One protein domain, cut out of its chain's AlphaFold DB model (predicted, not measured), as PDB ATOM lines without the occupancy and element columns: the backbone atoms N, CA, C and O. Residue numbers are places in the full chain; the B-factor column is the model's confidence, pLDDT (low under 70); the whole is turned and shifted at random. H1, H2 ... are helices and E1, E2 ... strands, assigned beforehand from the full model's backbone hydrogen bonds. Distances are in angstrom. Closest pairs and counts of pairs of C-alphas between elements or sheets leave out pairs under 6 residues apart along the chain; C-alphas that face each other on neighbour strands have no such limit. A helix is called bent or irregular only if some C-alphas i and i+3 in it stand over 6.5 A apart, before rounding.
ATOM      1  N   GLU A  74      32.677  32.361  -1.106       81.94
ATOM      2  CA  GLU A  74      33.476  32.118  -2.315       81.94
ATOM      3  C   GLU A  74      32.623  32.173  -3.592       81.94
ATOM      4  O   GLU A  74      33.122  32.485  -4.670       81.94
ATOM      5  N   GLN A  75      31.313  31.943  -3.468       85.50
ATOM      6  CA  GLN A  75      30.352  31.981  -4.569       85.50
ATOM      7  C   GLN A  75      29.744  33.373  -4.792       85.50
ATOM      8  O   GLN A  75      28.950  33.557  -5.718       85.50
ATOM      9  N   GLN A  76      30.121  34.377  -3.990       86.25
ATOM     10  CA  GLN A  76      29.619  35.745  -4.122       86.25
ATOM     11  C   GLN A  76      29.756  36.304  -5.551       86.25
ATOM     12  O   GLN A  76      28.758  36.825  -6.057       86.25
ATOM     13  N   PRO A  77      30.900  36.168  -6.259       86.25
ATOM     14  CA  PRO A  77      31.030  36.704  -7.614       86.25
ATOM     15  C   PRO A  77      30.015  36.096  -8.586       86.25
ATOM     16  O   PRO A  77      29.414  36.819  -9.375       86.25
ATOM     17  N   ALA A  78      29.773  34.784  -8.484       86.25
ATOM     18  CA  ALA A  78      28.821  34.061  -9.323       86.25
ATOM     19  C   ALA A  78      27.365  34.468  -9.050       86.25
ATOM     20  O   ALA A  78      26.565  34.550  -9.984       86.25
ATOM     21  N   ILE A  79      27.029  34.723  -7.781       87.88
ATOM     22  CA  ILE A  79      25.706  35.199  -7.356       87.88
ATOM     23  C   ILE A  79      25.439  36.607  -7.893       87.88
ATOM     24  O   ILE A  79      24.357  36.876  -8.421       87.88
ATOM     25  N   VAL A  80      26.427  37.499  -7.774       87.56
ATOM     26  CA  VAL A  80      26.320  38.899  -8.201       87.56
ATOM     27  C   VAL A  80      26.282  39.010  -9.721       87.56
ATOM     28  O   VAL A  80      25.398  39.679 -10.249       87.56
ATOM     29  N   SER A  81      27.174  38.316 -10.436       87.25
ATOM     30  CA  SER A  81      27.259  38.395 -11.901       87.25
ATOM     31  C   SER A  81      25.989  37.914 -12.600       87.25
ATOM     32  O   SER A  81      25.646  38.411 -13.667       87.25
ATOM     33  N   ARG A  82      25.290  36.943 -12.001       87.81
ATOM     34  CA  ARG A  82      24.024  36.393 -12.504       87.81
ATOM     35  C   ARG A  82      22.789  37.054 -11.882       87.81
ATOM     36  O   ARG A  82      21.677  36.616 -12.137       87.81
ATOM     37  N   ASN A  83      22.979  38.070 -11.035       87.88
ATOM     38  CA  ASN A  83      21.923  38.754 -10.287       87.88
ATOM     39  C   ASN A  83      20.913  37.792  -9.625       87.88
ATOM     40  O   ASN A  83      19.704  38.022  -9.637       87.88
ATOM     41  N   ILE A  84      21.404  36.709  -9.022       91.00
ATOM     42  CA  ILE A  84      20.534  35.681  -8.441       91.00
ATOM     43  C   ILE A  84      19.791  36.277  -7.241       91.00
ATOM     44  O   ILE A  84      20.393  36.919  -6.371       91.00
ATOM     45  N   GLN A  85      18.474  36.083  -7.211       92.19
ATOM     46  CA  GLN A  85      17.578  36.586  -6.161       92.19
ATOM     47  C   GLN A  85      16.782  35.474  -5.480       92.19
ATOM     48  O   GLN A  85      16.270  35.671  -4.380       92.19
ATOM     49  N   SER A  86      16.669  34.311  -6.118       94.81
ATOM     50  CA  SER A  86      15.956  33.147  -5.599       94.81
ATOM     51  C   SER A  86      16.935  31.995  -5.418       94.81
ATOM     52  O   SER A  86      17.739  31.716  -6.303       94.81
ATOM     53  N   PHE A  87      16.875  31.337  -4.267       95.44
ATOM     54  CA  PHE A  87      17.791  30.268  -3.892       95.44
ATOM     55  C   PHE A  87      17.010  29.087  -3.335       95.44
ATOM     56  O   PHE A  87      16.096  29.286  -2.540       95.44
ATOM     57  N   MET A  88      17.372  27.866  -3.716       94.81
ATOM     58  CA  MET A  88      16.717  26.651  -3.238       94.81
ATOM     59  C   MET A  88      17.707  25.806  -2.444       94.81
ATOM     60  O   MET A  88      18.692  25.315  -2.998       94.81
ATOM     61  N   PHE A  89      17.424  25.611  -1.159       94.69
ATOM     62  CA  PHE A  89      18.077  24.588  -0.354       94.69
ATOM     63  C   PHE A  89      17.346  23.264  -0.540       94.69
ATOM     64  O   PHE A  89      16.138  23.200  -0.309       94.69
ATOM     65  N   CYS A  90      18.076  22.211  -0.897       92.06
ATOM     66  CA  CYS A  90      17.556  20.851  -1.009       92.06
ATOM     67  C   CYS A  90      18.260  19.930  -0.008       92.06
ATOM     68  O   CYS A  90      19.480  20.007   0.153       92.06
ATOM     69  N   ASP A  91      17.507  19.040   0.636       88.12
ATOM     70  CA  ASP A  91      18.074  17.982   1.471       88.12
ATOM     71  C   ASP A  91      18.931  17.057   0.597       88.12
ATOM     72  O   ASP A  91      18.447  16.442  -0.354       88.12
ATOM     73  N   GLY A  92      20.233  17.023   0.886       71.69
ATOM     74  CA  GLY A  92      21.217  16.265   0.115       71.69
ATOM     75  C   GLY A  92      21.400  14.830   0.610       71.69
ATOM     76  O   GLY A  92      22.187  14.086   0.024       71.69
ATOM     77  N   LYS A  93      20.731  14.441   1.704       74.81
ATOM     78  CA  LYS A  93      20.941  13.143   2.352       74.81
ATOM     79  C   LYS A  93      20.102  12.043   1.706       74.81
ATOM     80  O   LYS A  93      18.943  12.233   1.350       74.81
ATOM     81  N   VAL A  94      20.692  10.847   1.633       59.84
ATOM     82  CA  VAL A  94      20.027   9.623   1.145       59.84
ATOM     83  C   VAL A  94      18.863   9.224   2.061       59.84
ATOM     84  O   VAL A  94      17.812   8.802   1.586       59.84
ATOM     85  N   VAL A  95      19.038   9.397   3.375       64.88
ATOM     86  CA  VAL A  95      17.972   9.262   4.374       64.88
ATOM     87  C   VAL A  95      17.624  10.660   4.860       64.88
ATOM     88  O   VAL A  95      18.418  11.301   5.547       64.88
ATOM     89  N   SER A  96      16.451  11.135   4.449       68.44
ATOM     90  CA  SER A  96      15.978  12.475   4.780       68.44
ATOM     91  C   SER A  96      15.514  12.533   6.232       68.44
ATOM     92  O   SER A  96      14.638  11.770   6.642       68.44
ATOM     93  N   ASP A  97      16.088  13.464   6.985       83.88
ATOM     94  CA  ASP A  97      15.631  13.848   8.315       83.88
ATOM     95  C   ASP A  97      15.253  15.327   8.263       83.88
ATOM     96  O   ASP A  97      16.108  16.214   8.225       83.88
ATOM     97  N   THR A  98      13.945  15.579   8.250       86.25
ATOM     98  CA  THR A  98      13.384  16.929   8.177       86.25
ATOM     99  C   THR A  98      13.838  17.806   9.337       86.25
ATOM    100  O   THR A  98      14.130  18.979   9.119       86.25
ATOM    101  N   GLN A  99      13.934  17.271  10.558       88.38
ATOM    102  CA  GLN A  99      14.348  18.075  11.707       88.38
ATOM    103  C   GLN A  99      15.809  18.485  11.560       88.38
ATOM    104  O   GLN A  99      16.137  19.666  11.682       88.38
ATOM    105  N   GLN A 100      16.676  17.533  11.215       89.19
ATOM    106  CA  GLN A 100      18.089  17.823  11.012       89.19
ATOM    107  C   GLN A 100      18.322  18.762   9.821       89.19
ATOM    108  O   GLN A 100      19.160  19.655   9.915       89.19
ATOM    109  N   PHE A 101      17.576  18.610   8.722       91.88
ATOM    110  CA  PHE A 101      17.651  19.511   7.570       91.88
ATOM    111  C   PHE A 101      17.241  20.943   7.940       91.88
ATOM    112  O   PHE A 101      17.980  21.884   7.649       91.88
ATOM    113  N   LEU A 102      16.117  21.114   8.647       92.44
ATOM    114  CA  LEU A 102      15.667  22.420   9.139       92.44
ATOM    115  C   LEU A 102      16.687  23.056  10.088       92.44
ATOM    116  O   LEU A 102      16.937  24.254   9.981       92.44
ATOM    117  N   LEU A 103      17.288  22.275  10.991       90.75
ATOM    118  CA  LEU A 103      18.327  22.759  11.902       90.75
ATOM    119  C   LEU A 103      19.588  23.179  11.141       90.75
ATOM    120  O   LEU A 103      20.086  24.282  11.347       90.75
ATOM    121  N   ASP A 104      20.091  22.337  10.237       90.44
ATOM    122  CA  ASP A 104      21.302  22.625   9.464       90.44
ATOM    123  C   ASP A 104      21.113  23.886   8.599       90.44
ATOM    124  O   ASP A 104      21.947  24.798   8.621       90.44
ATOM    125  N   VAL A 105      20.000  23.976   7.867       92.62
ATOM    126  CA  VAL A 105      19.712  25.108   6.975       92.62
ATOM    127  C   VAL A 105      19.330  26.371   7.754       92.62
ATOM    128  O   VAL A 105      19.793  27.454   7.402       92.62
ATOM    129  N   GLY A 106      18.541  26.254   8.822       91.62
ATOM    130  CA  GLY A 106      18.109  27.388   9.644       91.62
ATOM    131  C   GLY A 106      19.236  28.003  10.477       91.62
ATOM    132  O   GLY A 106      19.328  29.223  10.566       91.62
ATOM    133  N   ILE A 107      20.137  27.183  11.033       88.31
ATOM    134  CA  ILE A 107      21.247  27.662  11.875       88.31
ATOM    135  C   ILE A 107      22.434  28.143  11.033       88.31
ATOM    136  O   ILE A 107      23.130  29.077  11.438       88.31
ATOM    137  N   THR A 108      22.709  27.514   9.885       87.81
ATOM    138  CA  THR A 108      23.914  27.818   9.085       87.81
ATOM    139  C   THR A 108      23.593  28.236   7.658       87.81
ATOM    140  O   THR A 108      23.901  29.363   7.288       87.81
ATOM    141  N   GLY A 109      22.910  27.395   6.876       91.31
ATOM    142  CA  GLY A 109      22.753  27.602   5.432       91.31
ATOM    143  C   GLY A 109      22.163  28.962   5.044       91.31
ATOM    144  O   GLY A 109      22.789  29.724   4.310       91.31
ATOM    145  N   ILE A 110      20.969  29.287   5.546       95.75
ATOM    146  CA  ILE A 110      20.284  30.543   5.211       95.75
ATOM    147  C   ILE A 110      20.996  31.753   5.824       95.75
ATOM    148  O   ILE A 110      21.232  32.702   5.078       95.75
ATOM    149  N   PRO A 111      21.379  31.769   7.118       93.94
ATOM    150  CA  PRO A 111      22.133  32.892   7.668       93.94
ATOM    151  C   PRO A 111      23.429  33.190   6.906       93.94
ATOM    152  O   PRO A 111      23.734  34.356   6.656       93.94
ATOM    153  N   ASP A 112      24.160  32.154   6.496       91.19
ATOM    154  CA  ASP A 112      25.404  32.296   5.742       91.19
ATOM    155  C   ASP A 112      25.129  32.829   4.329       91.19
ATOM    156  O   ASP A 112      25.802  33.760   3.892       91.19
ATOM    157  N   LEU A 113      24.093  32.323   3.644       94.25
ATOM    158  CA  LEU A 113      23.640  32.864   2.359       94.25
ATOM    159  C   LEU A 113      23.281  34.349   2.481       94.25
ATOM    160  O   LEU A 113      23.813  35.170   1.741       94.25
ATOM    161  N   LEU A 114      22.407  34.712   3.421       95.06
ATOM    162  CA  LEU A 114      21.980  36.098   3.616       95.06
ATOM    163  C   LEU A 114      23.163  37.011   3.957       95.06
ATOM    164  O   LEU A 114      23.208  38.145   3.489       95.06
ATOM    165  N   SER A 115      24.146  36.503   4.702       91.50
ATOM    166  CA  SER A 115      25.397  37.211   4.985       91.50
ATOM    167  C   SER A 115      26.161  37.542   3.700       91.50
ATOM    168  O   SER A 115      26.560  38.688   3.504       91.50
ATOM    169  N   VAL A 116      26.289  36.587   2.772       90.81
ATOM    170  CA  VAL A 116      26.925  36.802   1.457       90.81
ATOM    171  C   VAL A 116      26.179  37.853   0.635       90.81
ATOM    172  O   VAL A 116      26.786  38.728   0.015       90.81
ATOM    173  N   LEU A 117      24.847  37.789   0.641       92.12
ATOM    174  CA  LEU A 117      24.015  38.740  -0.093       92.12
ATOM    175  C   LEU A 117      24.133  40.149   0.493       92.12
ATOM    176  O   LEU A 117      24.225  41.106  -0.271       92.12
ATOM    177  N   TYR A 118      24.201  40.268   1.822       90.00
ATOM    178  CA  TYR A 118      24.402  41.542   2.512       90.00
ATOM    179  C   TYR A 118      25.818  42.095   2.288       90.00
ATOM    180  O   TYR A 118      25.999  43.303   2.191       90.00
ATOM    181  N   ALA A 119      26.825  41.224   2.158       86.56
ATOM    182  CA  ALA A 119      28.212  41.596   1.861       86.56
ATOM    183  C   ALA A 119      28.416  42.143   0.436       86.56
ATOM    184  O   ALA A 119      29.522  42.554   0.086       86.56
ATOM    185  N   THR A 120      27.393  42.083  -0.419       84.44
ATOM    186  CA  THR A 120      27.472  42.576  -1.797       84.44
ATOM    187  C   THR A 120      27.569  44.095  -1.817       84.44
ATOM    188  O   THR A 120      26.858  44.773  -1.075       84.44
ATOM    189  N   ASP A 121      28.433  44.624  -2.685       75.12
ATOM    190  CA  ASP A 121      28.718  46.055  -2.735       75.12
ATOM    191  C   ASP A 121      27.443  46.904  -2.889       75.12
ATOM    192  O   ASP A 121      26.513  46.580  -3.639       75.12
ATOM    193  N   GLY A 122      27.376  47.973  -2.098       77.00
ATOM    194  CA  GLY A 122      26.225  48.870  -1.999       77.00
ATOM    195  C   GLY A 122      24.981  48.316  -1.286       77.00
ATOM    196  O   GLY A 122      24.055  49.092  -1.045       77.00
ATOM    197  N   CYS A 123      24.910  47.029  -0.919       86.00
ATOM    198  CA  CYS A 123      23.741  46.483  -0.222       86.00
ATOM    199  C   CYS A 123      23.639  47.053   1.201       86.00
ATOM    200  O   CYS A 123      24.554  46.910   2.011       86.00
ATOM    201  N   LYS A 124      22.516  47.713   1.507       85.75
ATOM    202  CA  LYS A 124      22.225  48.256   2.848       85.75
ATOM    203  C   LYS A 124      21.005  47.601   3.497       85.75
ATOM    204  O   LYS A 124      20.877  47.598   4.721       85.75
ATOM    205  N   GLU A 125      20.137  47.019   2.679       91.06
ATOM    206  CA  GLU A 125      18.890  46.386   3.089       91.06
ATOM    207  C   GLU A 125      18.680  45.100   2.282       91.06
ATOM    208  O   GLU A 125      18.908  45.057   1.065       91.06
ATOM    209  N   LEU A 126      18.240  44.053   2.975       94.19
ATOM    210  CA  LEU A 126      17.790  42.798   2.389       94.19
ATOM    211  C   LEU A 126      16.321  42.581   2.724       94.19
ATOM    212  O   LEU A 126      15.970  42.435   3.893       94.19
ATOM    213  N   MET A 127      15.489  42.469   1.697       96.38
ATOM    214  CA  MET A 127      14.153  41.900   1.846       96.38
ATOM    215  C   MET A 127      14.259  40.390   1.697       96.38
ATOM    216  O   MET A 127      14.879  39.920   0.744       96.38
ATOM    217  N   VAL A 128      13.686  39.633   2.628       97.56
ATOM    218  CA  VAL A 128      13.789  38.171   2.670       97.56
ATOM    219  C   VAL A 128      12.412  37.548   2.821       97.56
ATOM    220  O   VAL A 128      11.635  37.930   3.692       97.56
ATOM    221  N   LYS A 129      12.133  36.533   2.009       97.31
ATOM    222  CA  LYS A 129      10.920  35.723   2.082       97.31
ATOM    223  C   LYS A 129      11.286  34.247   1.986       97.31
ATOM    224  O   LYS A 129      12.039  33.852   1.097       97.31
ATOM    225  N   LEU A 130      10.763  33.433   2.899       97.88
ATOM    226  CA  LEU A 130      11.045  31.999   2.968       97.88
ATOM    227  C   LEU A 130       9.820  31.178   2.583       97.88
ATOM    228  O   LEU A 130       8.690  31.524   2.939       97.88
ATOM    229  N   ARG A 131      10.053  30.063   1.885       96.44
ATOM    230  CA  ARG A 131       9.017  29.074   1.587       96.44
ATOM    231  C   ARG A 131       9.487  27.662   1.890       96.44
ATOM    232  O   ARG A 131      10.560  27.268   1.444       96.44
ATOM    233  N   PHE A 132       8.679  26.899   2.615       95.38
ATOM    234  CA  PHE A 132       8.912  25.482   2.878       95.38
ATOM    235  C   PHE A 132       8.002  24.650   1.983       95.38
ATOM    236  O   PHE A 132       6.788  24.855   1.984       95.38
ATOM    237  N   TYR A 133       8.577  23.693   1.260       92.88
ATOM    238  CA  TYR A 133       7.798  22.682   0.549       92.88
ATOM    239  C   TYR A 133       7.610  21.500   1.487       92.88
ATOM    240  O   TYR A 133       8.582  20.836   1.859       92.88
ATOM    241  N   VAL A 134       6.363  21.283   1.881       92.00
ATOM    242  CA  VAL A 134       5.960  20.330   2.906       92.00
ATOM    243  C   VAL A 134       5.128  19.230   2.257       92.00
ATOM    244  O   VAL A 134       4.099  19.505   1.654       92.00
ATOM    245  N   GLU A 135       5.569  17.989   2.388       89.88
ATOM    246  CA  GLU A 135       4.815  16.789   2.020       89.88
ATOM    247  C   GLU A 135       4.046  16.316   3.261       89.88
ATOM    248  O   GLU A 135       4.662  16.114   4.311       89.88
ATOM    249  N   ILE A 136       2.722  16.179   3.173       87.94
ATOM    250  CA  ILE A 136       1.834  15.725   4.256       87.94
ATOM    251  C   ILE A 136       0.890  14.674   3.670       87.94
ATOM    252  O   ILE A 136       0.096  15.008   2.799       87.94
ATOM    253  N   GLU A 137       0.946  13.429   4.152       83.75
ATOM    254  CA  GLU A 137       0.089  12.326   3.664       83.75
ATOM    255  C   GLU A 137       0.056  12.204   2.120       83.75
ATOM    256  O   GLU A 137      -1.012  12.083   1.527       83.75
ATOM    257  N   ASP A 138       1.228  12.265   1.473       79.38
ATOM    258  CA  ASP A 138       1.412  12.242   0.008       79.38
ATOM    259  C   ASP A 138       0.841  13.461  -0.753       79.38
ATOM    260  O   ASP A 138       0.884  13.513  -1.983       79.38
ATOM    261  N   GLU A 139       0.358  14.486  -0.046       87.19
ATOM    262  CA  GLU A 139      -0.024  15.774  -0.625       87.19
ATOM    263  C   GLU A 139       1.084  16.818  -0.442       87.19
ATOM    264  O   GLU A 139       1.758  16.877   0.589       87.19
ATOM    265  N   MET A 140       1.252  17.685  -1.443       89.44
ATOM    266  CA  MET A 140       2.249  18.751  -1.416       89.44
ATOM    267  C   MET A 140       1.630  20.080  -0.990       89.44
ATOM    268  O   MET A 140       0.612  20.524  -1.517       89.44
ATOM    269  N   PHE A 141       2.294  20.754  -0.061       92.50
ATOM    270  CA  PHE A 141       1.935  22.079   0.420       92.50
ATOM    271  C   PHE A 141       3.140  23.015   0.353       92.50
ATOM    272  O   PHE A 141       4.288  22.608   0.532       92.50
ATOM    273  N   MET A 142       2.876  24.298   0.140       94.38
ATOM    274  CA  MET A 142       3.843  25.376   0.269       94.38
ATOM    275  C   MET A 142       3.462  26.240   1.460       94.38
ATOM    276  O   MET A 142       2.405  26.872   1.474       94.38
ATOM    277  N   LEU A 143       4.353  26.284   2.442       95.56
ATOM    278  CA  LEU A 143       4.279  27.208   3.560       95.56
ATOM    279  C   LEU A 143       5.092  28.448   3.225       95.56
ATOM    280  O   LEU A 143       6.266  28.317   2.900       95.56
ATOM    281  N   GLN A 144       4.507  29.633   3.314       96.12
ATOM    282  CA  GLN A 144       5.150  30.870   2.881       96.12
ATOM    283  C   GLN A 144       5.137  31.918   3.996       96.12
ATOM    284  O   GLN A 144       4.097  32.161   4.606       96.12
ATOM    285  N   SER A 145       6.286  32.558   4.239       97.69
ATOM    286  CA  SER A 145       6.384  33.717   5.132       97.69
ATOM    287  C   SER A 145       5.955  34.999   4.419       97.69
ATOM    288  O   SER A 145       5.990  35.080   3.187       97.69
ATOM    289  N   SER A 146       5.637  36.041   5.182       95.62
ATOM    290  CA  SER A 146       5.680  37.405   4.652       95.62
ATOM    291  C   SER A 146       7.125  37.849   4.402       95.62
ATOM    292  O   SER A 146       8.083  37.163   4.777       95.62
ATOM    293  N   GLU A 147       7.277  38.968   3.698       96.06
ATOM    294  CA  GLU A 147       8.581  39.569   3.439       96.06
ATOM    295  C   GLU A 147       9.095  40.279   4.700       96.06
ATOM    296  O   GLU A 147       8.372  41.059   5.321       96.06
ATOM    297  N   LEU A 148      10.338  39.996   5.086       96.94
ATOM    298  CA  LEU A 148      11.023  40.621   6.210       96.94
ATOM    299  C   LEU A 148      12.149  41.518   5.713       96.94
ATOM    300  O   LEU A 148      13.010  41.083   4.954       96.94
ATOM    301  N   GLU A 149      12.180  42.742   6.221       95.12
ATOM    302  CA  GLU A 149      13.250  43.698   5.974       95.12
ATOM    303  C   GLU A 149      14.389  43.542   6.997       95.12
ATOM    304  O   GLU A 149      14.182  43.692   8.203       95.12
ATOM    305  N   ILE A 150      15.611  43.295   6.524       94.88
ATOM    306  CA  ILE A 150      16.831  43.208   7.335       94.88
ATOM    307  C   ILE A 150      17.763  44.360   6.957       94.88
ATOM    308  O   ILE A 150      18.275  44.426   5.841       94.88
ATOM    309  N   ARG A 151      18.020  45.263   7.912       92.06
ATOM    310  CA  ARG A 151      18.823  46.486   7.701       92.06
ATOM    311  C   ARG A 151      20.214  46.463   8.320       92.06
ATOM    312  O   ARG A 151      20.968  47.412   8.132       92.06
ATOM    313  N   HIS A 152      20.554  45.420   9.068       91.50
ATOM    314  CA  HIS A 152      21.882  45.262   9.646       91.50
ATOM    315  C   HIS A 152      22.267  43.782   9.686       91.50
ATOM    316  O   HIS A 152      21.474  42.934  10.093       91.50
ATOM    317  N   HIS A 153      23.502  43.465   9.296       89.62
ATOM    318  CA  HIS A 153      23.972  42.082   9.174       89.62
ATOM    319  C   HIS A 153      23.908  41.292  10.497       89.62
ATOM    320  O   HIS A 153      23.645  40.093  10.490       89.62
ATOM    321  N   SER A 154      24.087  41.950  11.648       90.69
ATOM    322  CA  SER A 154      23.970  41.287  12.960       90.69
ATOM    323  C   SER A 154      22.562  40.775  13.279       90.69
ATOM    324  O   SER A 154      22.427  39.918  14.145       90.69
ATOM    325  N   ASP A 155      21.528  41.257  12.581       93.00
ATOM    326  CA  ASP A 155      20.142  40.833  12.802       93.00
ATOM    327  C   ASP A 155      19.759  39.609  11.946       93.00
ATOM    328  O   ASP A 155      18.674  39.056  12.123       93.00
ATOM    329  N   ILE A 156      20.632  39.152  11.034       94.12
ATOM    330  CA  ILE A 156      20.340  38.071  10.075       94.12
ATOM    331  C   ILE A 156      19.941  36.770  10.782       94.12
ATOM    332  O   ILE A 156      18.890  36.209  10.480       94.12
ATOM    333  N   ARG A 157      20.754  36.288  11.732       92.31
ATOM    334  CA  ARG A 157      20.506  35.008  12.425       92.31
ATOM    335  C   ARG A 157      19.174  35.018  13.167       92.31
ATOM    336  O   ARG A 157      18.345  34.139  12.962       92.31
ATOM    337  N   GLU A 158      18.940  36.053  13.967       92.12
ATOM    338  CA  GLU A 158      17.705  36.172  14.741       92.12
ATOM    339  C   GLU A 158      16.473  36.345  13.840       92.12
ATOM    340  O   GLU A 158      15.403  35.816  14.137       92.12
ATOM    341  N   SER A 159      16.625  37.035  12.706       96.19
ATOM    342  CA  SER A 159      15.577  37.170  11.691       96.19
ATOM    343  C   SER A 159      15.170  35.813  11.114       96.19
ATOM    344  O   SER A 159      13.979  35.501  11.065       96.19
ATOM    345  N   VAL A 160      16.144  34.980  10.733       96.88
ATOM    346  CA  VAL A 160      15.891  33.619  10.238       96.88
ATOM    347  C   VAL A 160      15.227  32.769  11.317       96.88
ATOM    348  O   VAL A 160      14.209  32.135  11.033       96.88
ATOM    349  N   ASP A 161      15.724  32.816  12.556       94.56
ATOM    350  CA  ASP A 161      15.140  32.083  13.686       94.56
ATOM    351  C   ASP A 161      13.660  32.435  13.881       94.56
ATOM    352  O   ASP A 161      12.822  31.544  14.036       94.56
ATOM    353  N   VAL A 162      13.306  33.726  13.857       95.75
ATOM    354  CA  VAL A 162      11.913  34.161  14.041       95.75
ATOM    355  C   VAL A 162      11.029  33.703  12.880       95.75
ATOM    356  O   VAL A 162       9.929  33.206  13.135       95.75
ATOM    357  N   ILE A 163      11.493  33.801  11.627       97.44
ATOM    358  CA  ILE A 163      10.723  33.308  10.472       97.44
ATOM    359  C   ILE A 163      10.502  31.794  10.582       97.44
ATOM    360  O   ILE A 163       9.370  31.336  10.419       97.44
ATOM    361  N   PHE A 164      11.546  31.020  10.899       96.62
ATOM    362  CA  PHE A 164      11.454  29.567  11.075       96.62
ATOM    363  C   PHE A 164      10.465  29.197  12.178       96.62
ATOM    364  O   PHE A 164       9.582  28.371  11.953       96.62
ATOM    365  N   LEU A 165      10.571  29.829  13.350       94.81
ATOM    366  CA  LEU A 165       9.659  29.591  14.469       94.81
ATOM    367  C   LEU A 165       8.202  29.849  14.070       94.81
ATOM    368  O   LEU A 165       7.330  29.036  14.374       94.81
ATOM    369  N   MET A 166       7.934  30.947  13.361       95.69
ATOM    370  CA  MET A 166       6.578  31.308  12.942       95.69
ATOM    371  C   MET A 166       6.035  30.389  11.840       95.69
ATOM    372  O   MET A 166       4.870  29.998  11.906       95.69
ATOM    373  N   LEU A 167       6.865  29.991  10.869       96.06
ATOM    374  CA  LEU A 167       6.498  28.997   9.854       96.06
ATOM    375  C   LEU A 167       6.163  27.652  10.507       96.06
ATOM    376  O   LEU A 167       5.094  27.096  10.273       96.06
ATOM    377  N   LEU A 168       7.030  27.140  11.381       94.00
ATOM    378  CA  LEU A 168       6.807  25.853  12.041       94.00
ATOM    379  C   LEU A 168       5.584  25.869  12.967       94.00
ATOM    380  O   LEU A 168       4.863  24.874  13.035       94.00
ATOM    381  N   GLU A 169       5.297  26.989  13.632       92.56
ATOM    382  CA  GLU A 169       4.082  27.132  14.439       92.56
ATOM    383  C   GLU A 169       2.813  27.175  13.574       92.56
ATOM    384  O   GLU A 169       1.806  26.537  13.902       92.56
ATOM    385  N   LYS A 170       2.862  27.854  12.420       92.94
ATOM    386  CA  LYS A 170       1.771  27.854  11.434       92.94
ATOM    387  C   LYS A 170       1.502  26.440  10.911       92.94
ATOM    388  O   LYS A 170       0.348  26.016  10.879       92.94
ATOM    389  N   LEU A 171       2.558  25.693  10.578       92.12
ATOM    390  CA  LEU A 171       2.458  24.289  10.173       92.12
ATOM    391  C   LEU A 171       1.855  23.435  11.288       92.12
ATOM    392  O   LEU A 171       0.909  22.694  11.043       92.12
ATOM    393  N   ARG A 172       2.339  23.570  12.529       90.38
ATOM    394  CA  ARG A 172       1.790  22.846  13.685       90.38
ATOM    395  C   ARG A 172       0.292  23.111  13.846       90.38
ATOM    396  O   ARG A 172      -0.472  22.163  14.013       90.38
ATOM    397  N   THR A 173      -0.129  24.368  13.739       89.62
ATOM    398  CA  THR A 173      -1.541  24.764  13.849       89.62
ATOM    399  C   THR A 173      -2.381  24.145  12.731       89.62
ATOM    400  O   THR A 173      -3.455  23.599  12.974       89.62
ATOM    401  N   PHE A 174      -1.871  24.153  11.501       90.12
ATOM    402  CA  PHE A 174      -2.531  23.507  10.372       90.12
ATOM    403  C   PHE A 174      -2.696  22.001  10.580       90.12
ATOM    404  O   PHE A 174      -3.806  21.485  10.465       90.12
ATOM    405  N   MET A 175      -1.629  21.317  11.002       86.88
ATOM    406  CA  MET A 175      -1.659  19.886  11.305       86.88
ATOM    407  C   MET A 175      -2.677  19.542  12.399       86.88
ATOM    408  O   MET A 175      -3.318  18.497  12.331       86.88
ATOM    409  N   THR A 176      -2.874  20.418  13.393       85.00
ATOM    410  CA  THR A 176      -3.887  20.197  14.442       85.00
ATOM    411  C   THR A 176      -5.329  20.338  13.955       85.00
ATOM    412  O   THR A 176      -6.221  19.722  14.539       85.00
ATOM    413  N   CYS A 177      -5.560  21.114  12.894       83.38
ATOM    414  CA  CYS A 177      -6.883  21.353  12.315       83.38
ATOM    415  C   CYS A 177      -7.248  20.354  11.206       83.38
ATOM    416  O   CYS A 177      -8.419  20.265  10.831       83.38
ATOM    417  N   MET A 178      -6.275  19.608  10.673       76.25
ATOM    418  CA  MET A 178      -6.512  18.621   9.622       76.25
ATOM    419  C   MET A 178      -7.429  17.489  10.125       76.25
ATOM    420  O   MET A 178      -7.244  16.985  11.240       76.25
ATOM    421  N   GLU A 187       6.351  11.087  15.174       44.47
ATOM    422  CA  GLU A 187       7.324  11.713  14.284       44.47
ATOM    423  C   GLU A 187       7.211  11.123  12.866       44.47
ATOM    424  O   GLU A 187       7.120   9.909  12.700       44.47
ATOM    425  N   GLY A 188       7.173  11.988  11.844       56.22
ATOM    426  CA  GLY A 188       7.042  11.581  10.436       56.22
ATOM    427  C   GLY A 188       5.737  11.969   9.726       56.22
ATOM    428  O   GLY A 188       5.546  11.559   8.587       56.22
ATOM    429  N   VAL A 189       4.855  12.766  10.347       74.44
ATOM    430  CA  VAL A 189       3.577  13.208   9.727       74.44
ATOM    431  C   VAL A 189       3.776  14.158   8.537       74.44
ATOM    432  O   VAL A 189       2.912  14.261   7.671       74.44
ATOM    433  N   TYR A 190       4.907  14.861   8.489       85.50
ATOM    434  CA  TYR A 190       5.255  15.733   7.374       85.50
ATOM    435  C   TYR A 190       6.745  15.645   7.049       85.50
ATOM    436  O   TYR A 190       7.560  15.326   7.921       85.50
ATOM    437  N   ARG A 191       7.110  15.963   5.804       89.00
ATOM    438  CA  ARG A 191       8.503  16.038   5.351       89.00
ATOM    439  C   ARG A 191       8.786  17.370   4.682       89.00
ATOM    440  O   ARG A 191       8.010  17.819   3.846       89.00
ATOM    441  N   ILE A 192       9.919  17.981   5.015       90.75
ATOM    442  CA  ILE A 192      10.421  19.188   4.347       90.75
ATOM    443  C   ILE A 192      11.785  18.858   3.770       90.75
ATOM    444  O   ILE A 192      12.735  18.620   4.509       90.75
ATOM    445  N   LYS A 193      11.869  18.844   2.439       88.19
ATOM    446  CA  LYS A 193      13.112  18.563   1.700       88.19
ATOM    447  C   LYS A 193      13.628  19.759   0.919       88.19
ATOM    448  O   LYS A 193      14.736  19.707   0.397       88.19
ATOM    449  N   ARG A 194      12.809  20.803   0.775       92.06
ATOM    450  CA  ARG A 194      13.127  21.981  -0.029       92.06
ATOM    451  C   ARG A 194      12.717  23.251   0.696       92.06
ATOM    452  O   ARG A 194      11.608  23.327   1.232       92.06
ATOM    453  N   ILE A 195      13.609  24.234   0.686       95.56
ATOM    454  CA  ILE A 195      13.364  25.574   1.214       95.56
ATOM    455  C   ILE A 195      13.780  26.588   0.155       95.56
ATOM    456  O   ILE A 195      14.955  26.661  -0.200       95.56
ATOM    457  N   LEU A 196      12.822  27.383  -0.318       95.62
ATOM    458  CA  LEU A 196      13.091  28.507  -1.206       95.62
ATOM    459  C   LEU A 196      13.336  29.764  -0.371       95.62
ATOM    460  O   LEU A 196      12.523  30.132   0.479       95.62
ATOM    461  N   VAL A 197      14.435  30.446  -0.658       97.50
ATOM    462  CA  VAL A 197      14.795  31.757  -0.125       97.50
ATOM    463  C   VAL A 197      14.694  32.757  -1.264       97.50
ATOM    464  O   VAL A 197      15.451  32.689  -2.231       97.50
ATOM    465  N   GLN A 198      13.760  33.690  -1.163       96.12
ATOM    466  CA  GLN A 198      13.653  34.816  -2.083       96.12
ATOM    467  C   GLN A 198      14.210  36.055  -1.409       96.12
ATOM    468  O   GLN A 198      13.895  36.334  -0.251       96.12
ATOM    469  N   THR A 199      15.045  36.783  -2.139       95.44
ATOM    470  CA  THR A 199      15.744  37.951  -1.622       95.44
ATOM    471  C   THR A 199      15.704  39.102  -2.608       95.44
ATOM    472  O   THR A 199      15.880  38.906  -3.810       95.44
ATOM    473  N   GLN A 200      15.533  40.314  -2.094       93.25
ATOM    474  CA  GLN A 200      15.749  41.542  -2.848       93.25
ATOM    475  C   GLN A 200      16.822  42.363  -2.137       93.25
ATOM    476  O   GLN A 200      16.668  42.728  -0.972       93.25
ATOM    477  N   ARG A 201      17.918  42.651  -2.843       90.94
ATOM    478  CA  ARG A 201      18.968  43.560  -2.371       90.94
ATOM    479  C   ARG A 201      18.550  44.985  -2.695       90.94
ATOM    480  O   ARG A 201      18.293  45.285  -3.861       90.94
ATOM    481  N   ARG A 202      18.506  45.862  -1.695       87.81
ATOM    482  CA  ARG A 202      18.291  47.295  -1.904       87.81
ATOM    483  C   ARG A 202      19.544  48.082  -1.552       87.81
ATOM    484  O   ARG A 202      20.207  47.849  -0.535       87.81
ATOM    485  N   GLN A 203      19.858  49.006  -2.448       82.81
ATOM    486  CA  GLN A 203      20.856  50.043  -2.253       82.81
ATOM    487  C   GLN A 203      20.091  51.333  -1.940       82.81
ATOM    488  O   GLN A 203      19.119  51.647  -2.630       82.81
ATOM    489  N   HIS A 204      20.489  52.072  -0.905       66.75
ATOM    490  CA  HIS A 204      19.928  53.406  -0.693       66.75
ATOM    491  C   HIS A 204      20.560  54.378  -1.689       66.75
ATOM    492  O   HIS A 204      21.779  54.448  -1.812       66.75
ATOM    493  N   VAL A 205      19.716  55.135  -2.390       56.91
ATOM    494  CA  VAL A 205      20.135  56.158  -3.366       56.91
ATOM    495  C   VAL A 205      20.621  57.440  -2.663       56.91
ATOM    496  O   VAL A 205      21.296  58.267  -3.268       56.91
ATOM    497  N   ASN A 206      20.335  57.586  -1.364       53.75
ATOM    498  CA  ASN A 206      20.684  58.751  -0.551       53.75
ATOM    499  C   ASN A 206      21.717  58.398   0.534       53.75
ATOM    500  O   ASN A 206      21.770  57.255   0.985       53.75
ATOM    501  N   ASN A 207      22.477  59.404   0.996       57.22
ATOM    502  CA  ASN A 207      23.402  59.362   2.148       57.22
ATOM    503  C   ASN A 207      22.675  59.131   3.495       57.22
ATOM    504  O   ASN A 207      22.864  59.866   4.466       57.22
ATOM    505  N   THR A 340      14.114  42.121  20.628       88.38
ATOM    506  CA  THR A 340      14.411  41.940  19.204       88.38
ATOM    507  C   THR A 340      13.456  40.951  18.539       88.38
ATOM    508  O   THR A 340      12.803  41.327  17.567       88.38
ATOM    509  N   LYS A 341      13.227  39.767  19.128       90.75
ATOM    510  CA  LYS A 341      12.216  38.806  18.640       90.75
ATOM    511  C   LYS A 341      10.810  39.390  18.558       90.75
ATOM    512  O   LYS A 341      10.118  39.160  17.572       90.75
ATOM    513  N   LEU A 342      10.388  40.177  19.552       91.50
ATOM    514  CA  LEU A 342       9.094  40.864  19.485       91.50
ATOM    515  C   LEU A 342       9.049  41.883  18.334       91.50
ATOM    516  O   LEU A 342       8.019  42.019  17.679       91.50
ATOM    517  N   ALA A 343      10.136  42.621  18.097       91.94
ATOM    518  CA  ALA A 343      10.202  43.582  16.999       91.94
ATOM    519  C   ALA A 343      10.095  42.874  15.640       91.94
ATOM    520  O   ALA A 343       9.251  43.254  14.835       91.94
ATOM    521  N   LEU A 344      10.861  41.800  15.439       95.25
ATOM    522  CA  LEU A 344      10.806  40.963  14.237       95.25
ATOM    523  C   LEU A 344       9.414  40.350  14.031       95.25
ATOM    524  O   LEU A 344       8.857  40.419  12.941       95.25
ATOM    525  N   HIS A 345       8.797  39.833  15.095       95.00
ATOM    526  CA  HIS A 345       7.435  39.303  15.045       95.00
ATOM    527  C   HIS A 345       6.404  40.355  14.604       95.00
ATOM    528  O   HIS A 345       5.500  40.051  13.826       95.00
ATOM    529  N   LYS A 346       6.545  41.602  15.074       94.00
ATOM    530  CA  LYS A 346       5.697  42.721  14.637       94.00
ATOM    531  C   LYS A 346       5.955  43.103  13.178       94.00
ATOM    532  O   LYS A 346       4.995  43.374  12.468       94.00
ATOM    533  N   MET A 347       7.213  43.095  12.729       94.88
ATOM    534  CA  MET A 347       7.570  43.337  11.320       94.88
ATOM    535  C   MET A 347       6.966  42.276  10.389       94.88
ATOM    536  O   MET A 347       6.575  42.594   9.276       94.88
ATOM    537  N   LEU A 348       6.806  41.044  10.876       96.12
ATOM    538  CA  LEU A 348       6.134  39.940  10.183       96.12
ATOM    539  C   LEU A 348       4.602  39.934  10.362       96.12
ATOM    540  O   LEU A 348       3.966  38.906  10.123       96.12
ATOM    541  N   ASN A 349       4.005  41.037  10.826       95.06
ATOM    542  CA  ASN A 349       2.562  41.175  11.060       95.06
ATOM    543  C   ASN A 349       1.964  40.015  11.884       95.06
ATOM    544  O   ASN A 349       0.927  39.439  11.553       95.06
ATOM    545  N   CYS A 350       2.681  39.592  12.928       94.56
ATOM    546  CA  CYS A 350       2.319  38.461  13.783       94.56
ATOM    547  C   CYS A 350       2.078  37.123  13.051       94.56
ATOM    548  O   CYS A 350       1.511  36.202  13.638       94.56
ATOM    549  N   GLY A 351       2.508  36.986  11.792       92.44
ATOM    550  CA  GLY A 351       2.287  35.793  10.972       92.44
ATOM    551  C   GLY A 351       0.893  35.722  10.347       92.44
ATOM    552  O   GLY A 351       0.488  34.657   9.873       92.44
ATOM    553  N   HIS A 352       0.146  36.832  10.357       91.19
ATOM    554  CA  HIS A 352      -1.165  36.914   9.717       91.19
ATOM    555  C   HIS A 352      -1.063  36.639   8.212       91.19
ATOM    556  O   HIS A 352      -1.802  35.808   7.692       91.19
ATOM    557  N   ASP A 353      -0.049  37.224   7.573       93.12
ATOM    558  CA  ASP A 353       0.215  37.107   6.134       93.12
ATOM    559  C   ASP A 353       1.014  35.838   5.770       93.12
ATOM    560  O   ASP A 353       1.556  35.724   4.672       93.12
ATOM    561  N   PHE A 354       1.148  34.887   6.705       96.19
ATOM    562  CA  PHE A 354       1.765  33.593   6.421       96.19
ATOM    563  C   PHE A 354       0.715  32.660   5.834       96.19
ATOM    564  O   PHE A 354      -0.355  32.450   6.419       96.19
ATOM    565  N   GLU A 355       1.061  32.043   4.714       95.25
ATOM    566  CA  GLU A 355       0.135  31.277   3.889       95.25
ATOM    567  C   GLU A 355       0.509  29.796   3.868       95.25
ATOM    568  O   GLU A 355       1.681  29.425   3.967       95.25
ATOM    569  N   ILE A 356      -0.514  28.956   3.716       94.75
ATOM    570  CA  ILE A 356      -0.377  27.532   3.419       94.75
ATOM    571  C   ILE A 356      -1.167  27.282   2.149       94.75
ATOM    572  O   ILE A 356      -2.387  27.437   2.138       94.75
ATOM    573  N   LEU A 357      -0.471  26.915   1.084       93.31
ATOM    574  CA  LEU A 357      -1.073  26.675  -0.217       93.31
ATOM    575  C   LEU A 357      -0.901  25.203  -0.563       93.31
ATOM    576  O   LEU A 357       0.216  24.694  -0.535       93.31
ATOM    577  N   LYS A 358      -1.998  24.512  -0.875       91.50
ATOM    578  CA  LYS A 358      -1.921  23.171  -1.453       91.50
ATOM    579  C   LYS A 358      -1.432  23.296  -2.890       91.50
ATOM    580  O   LYS A 358      -1.965  24.103  -3.649       91.50
ATOM    581  N   ILE A 359      -0.423  22.514  -3.234       90.31
ATOM    582  CA  ILE A 359       0.133  22.436  -4.577       90.31
ATOM    583  C   ILE A 359      -0.328  21.116  -5.193       90.31
ATOM    584  O   ILE A 359      -0.485  20.116  -4.490       90.31
ATOM    585  N   ASP A 360      -0.559  21.119  -6.501       83.12
ATOM    586  CA  ASP A 360      -0.750  19.883  -7.251       83.12
ATOM    587  C   ASP A 360       0.486  18.972  -7.064       83.12
ATOM    588  O   ASP A 360       1.610  19.458  -7.213       83.12
ATOM    589  N   PRO A 361       0.336  17.689  -6.688       70.75
ATOM    590  CA  PRO A 361       1.467  16.764  -6.586       70.75
ATOM    591  C   PRO A 361       2.242  16.608  -7.906       70.75
ATOM    592  O   PRO A 361       3.448  16.365  -7.859       70.75
ATOM    593  N   ASP A 362       1.589  16.816  -9.054       71.69
ATOM    594  CA  ASP A 362       2.221  16.795 -10.378       71.69
ATOM    595  C   ASP A 362       2.853  18.149 -10.752       71.69
ATOM    596  O   ASP A 362       3.454  18.299 -11.820       71.69
ATOM    597  N   PHE A 363       2.755  19.159  -9.878       72.94
ATOM    598  CA  PHE A 363       3.415  20.439 -10.086       72.94
ATOM    599  C   PHE A 363       4.931  20.281  -9.985       72.94
ATOM    600  O   PHE A 363       5.519  20.138  -8.907       72.94
ATOM    601  N   ILE A 364       5.582  20.390 -11.137       63.81
ATOM    602  CA  ILE A 364       7.031  20.488 -11.233       63.81
ATOM    603  C   ILE A 364       7.375  21.960 -11.425       63.81
ATOM    604  O   ILE A 364       7.082  22.554 -12.461       63.81
ATOM    605  N   GLU A 365       8.026  22.551 -10.425       68.62
ATOM    606  CA  GLU A 365       8.627  23.872 -10.578       68.62
ATOM    607  C   GLU A 365       9.890  23.724 -11.436       68.62
ATOM    608  O   GLU A 365      10.941  23.295 -10.959       68.62
ATOM    609  N   ILE A 366       9.748  23.991 -12.735       64.38
ATOM    610  CA  ILE A 366      10.854  23.979 -13.690       64.38
ATOM    611  C   ILE A 366      11.451  25.380 -13.723       64.38
ATOM    612  O   ILE A 366      10.762  26.355 -14.016       64.38
ATOM    613  N   TYR A 367      12.743  25.466 -13.433       71.94
ATOM    614  CA  TYR A 367      13.515  26.686 -13.593       71.94
ATOM    615  C   TYR A 367      14.389  26.533 -14.835       71.94
ATOM    616  O   TYR A 367      15.212  25.619 -14.888       71.94
ATOM    617  N   GLU A 368      14.197  27.408 -15.823       64.12
ATOM    618  CA  GLU A 368      14.985  27.402 -17.064       64.12
ATOM    619  C   GLU A 368      16.477  27.636 -16.778       64.12
ATOM    620  O   GLU A 368      17.335  26.987 -17.373       64.12
ATOM    621  N   GLU A 369      16.783  28.484 -15.791       80.12
ATOM    622  CA  GLU A 369      18.144  28.811 -15.369       80.12
ATOM    623  C   GLU A 369      18.366  28.508 -13.875       80.12
ATOM    624  O   GLU A 369      18.278  29.377 -13.001       80.12
ATOM    625  N   CYS A 370      18.659  27.239 -13.577       86.19
ATOM    626  CA  CYS A 370      19.012  26.757 -12.239       86.19
ATOM    627  C   CYS A 370      20.488  26.347 -12.178       86.19
ATOM    628  O   CYS A 370      20.923  25.456 -12.908       86.19
ATOM    629  N   PHE A 371      21.257  26.962 -11.282       88.50
ATOM    630  CA  PHE A 371      22.692  26.717 -11.135       88.50
ATOM    631  C   PHE A 371      23.003  26.140  -9.757       88.50
ATOM    632  O   PHE A 371      22.584  26.694  -8.742       88.50
ATOM    633  N   GLU A 372      23.780  25.059  -9.697       90.75
ATOM    634  CA  GLU A 372      24.347  24.586  -8.431       90.75
ATOM    635  C   GLU A 372      25.377  25.612  -7.940       90.75
ATOM    636  O   GLU A 372      26.412  25.817  -8.569       90.75
ATOM    637  N   ILE A 373      25.066  26.287  -6.833       89.31
ATOM    638  CA  ILE A 373      25.978  27.230  -6.172       89.31
ATOM    639  C   ILE A 373      26.931  26.454  -5.273       89.31
ATOM    640  O   ILE A 373      28.122  26.744  -5.213       89.31
ATOM    641  N   MET A 374      26.396  25.484  -4.528       87.94
ATOM    642  CA  MET A 374      27.178  24.717  -3.575       87.94
ATOM    643  C   MET A 374      26.579  23.344  -3.317       87.94
ATOM    644  O   MET A 374      25.365  23.177  -3.183       87.94
ATOM    645  N   ARG A 375      27.482  22.392  -3.094       86.06
ATOM    646  CA  ARG A 375      27.184  21.082  -2.539       86.06
ATOM    647  C   ARG A 375      27.877  20.887  -1.202       86.06
ATOM    648  O   ARG A 375      29.097  20.794  -1.129       86.06
ATOM    649  N   CYS A 376      27.078  20.800  -0.146       78.62
ATOM    650  CA  CYS A 376      27.510  20.388   1.181       78.62
ATOM    651  C   CYS A 376      27.041  18.947   1.429       78.62
ATOM    652  O   CYS A 376      26.021  18.513   0.896       78.62
ATOM    653  N   ALA A 377      27.739  18.197   2.286       78.62
ATOM    654  CA  ALA A 377      27.315  16.846   2.677       78.62
ATOM    655  C   ALA A 377      25.910  16.810   3.319       78.62
ATOM    656  O   ALA A 377      25.278  15.759   3.384       78.62
ATOM    657  N   LYS A 378      25.433  17.956   3.821       83.12
ATOM    658  CA  LYS A 378      24.144  18.098   4.507       83.12
ATOM    659  C   LYS A 378      23.014  18.566   3.589       83.12
ATOM    660  O   LYS A 378      21.874  18.169   3.801       83.12
ATOM    661  N   TRP A 379      23.314  19.421   2.616       88.50
ATOM    662  CA  TRP A 379      22.328  20.065   1.749       88.50
ATOM    663  C   TRP A 379      22.977  20.588   0.464       88.50
ATOM    664  O   TRP A 379      24.186  20.823   0.399       88.50
ATOM    665  N   LEU A 380      22.152  20.783  -0.556       91.62
ATOM    666  CA  LEU A 380      22.511  21.397  -1.832       91.62
ATOM    667  C   LEU A 380      21.914  22.798  -1.886       91.62
ATOM    668  O   LEU A 380      20.787  22.994  -1.435       91.62
ATOM    669  N   LEU A 381      22.652  23.750  -2.445       93.75
ATOM    670  CA  LEU A 381      22.183  25.109  -2.678       93.75
ATOM    671  C   LEU A 381      22.191  25.395  -4.174       93.75
ATOM    672  O   LEU A 381      23.242  25.375  -4.818       93.75
ATOM    673  N   PHE A 382      21.015  25.717  -4.693       93.44
ATOM    674  CA  PHE A 382      20.828  26.154  -6.066       93.44
ATOM    675  C   PHE A 382      20.479  27.638  -6.114       93.44
ATOM    676  O   PHE A 382      19.776  28.144  -5.240       93.44
ATOM    677  N   GLY A 383      20.955  28.324  -7.143       92.69
ATOM    678  CA  GLY A 383      20.551  29.674  -7.502       92.69
ATOM    679  C   GLY A 383      19.660  29.656  -8.730       92.69
ATOM    680  O   GLY A 383      19.966  28.975  -9.705       92.69
ATOM    681  N   ILE A 384      18.569  30.407  -8.673       90.25
ATOM    682  CA  ILE A 384      17.559  30.492  -9.723       90.25
ATOM    683  C   ILE A 384      17.611  31.904 -10.306       90.25
ATOM    684  O   ILE A 384      17.368  32.887  -9.591       90.25
ATOM    685  N   VAL A 385      17.945  31.992 -11.592       83.50
ATOM    686  CA  VAL A 385      17.846  33.226 -12.380       83.50
ATOM    687  C   VAL A 385      16.447  33.272 -12.994       83.50
ATOM    688  O   VAL A 385      15.894  32.239 -13.371       83.50
TER     689      VAL A 385
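AT A GLANCE: This is residues 74 to 178, 187 to 207 and 340 to 385 of the 386 residues of the protein "Protein terminus" of Lucilia cuprina (UniProt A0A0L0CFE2). One strongly twisted sheet of eight strands, with antiparallel neighbours, is covered on one face by two helices, the long H3 and the bent H2. H1 packs on the sheet over its edge strand E7, while H4 packs on H3 and only grazes the sheet. The printed part has 172 residues with four named helices and eight named strands, in the order H1 E1 H2 E2 E3 E4 H3 E5 H4 E6 E7 E8, of mixed class. The whole is compact, with a radius of gyration of the C-alphas of 16.0 A and spans of 51 by 35 by 26 A.

HOW THE PARTS SIT: H1, residues 74 to 81, is on the sheet, over E7, residues 369 to 375; the closest C-alphas, of Gln 75 and Ile 373, are 6.7 A apart. E1, residues 86 to 91, has E5, residues 190 to 202, on one side (N 89 and O 195, 2.8 A) and E8, residues 379 to 385, on the other (N 88 and O 382, 2.9 A). E7 and E8 form a hairpin, with N 371 and O 383 at 2.9 A. H2, residues 98 to 118, was assigned as one helix by its hydrogen bonds but is bent, with C-alphas 107 and 110 7.3 A apart, into H2a, residues 98 to 107, and H2b, residues 110 to 118. E2, residues 125 to 136, has E5 on one side (N 131 and O 196, 2.8 A). On its other side are E3, residues 139 to 144 (N 134 and O 141, 2.8 A), and E4, residues 148 to 150 (N 128 and O 148, 2.8 A). H3, residues 153 to 177, is on the same face as H2a and H2b, at a height over the sheet of 8.3 A. Its residues 153 to 160 touch H2b, closest at the C-alphas of Arg 157 and Pro 111, 5.5 A, at a steep tilt of 42 degrees, opposite ways. H4, residues 340 to 347, touches H3, closest at the C-alphas of Lys 341 and Val 162, 6.5 A. E6, residues 355 to 359, is an edge strand beside E3, with N 142 and O 357 at 2.8 A. Every O i to N i+4 pair is within hydrogen-bond range in H2a, H2b and H4; 3 of 4 are in H1 and 19 of 21 in H3.

IN THESE COORDINATES: H1 begins at C-alpha 74 (33.476, 32.118, -2.315), and E8 ends at C-alpha 385 (17.846, 33.226, -12.380). H3 measures 37.3 A from first to last C-alpha, E5 35.4 A and E2 35.1 A.

THE WHOLE: Residues 179 to 186 and 208 to 339 are not printed, with C-alpha gaps of 16.2 A and 26.0 A. Of the links printed whole, none is long. Confidence is under 70 at residues 94 to 96, 187 to 188, 204 to 207, 364 to 366 and 368.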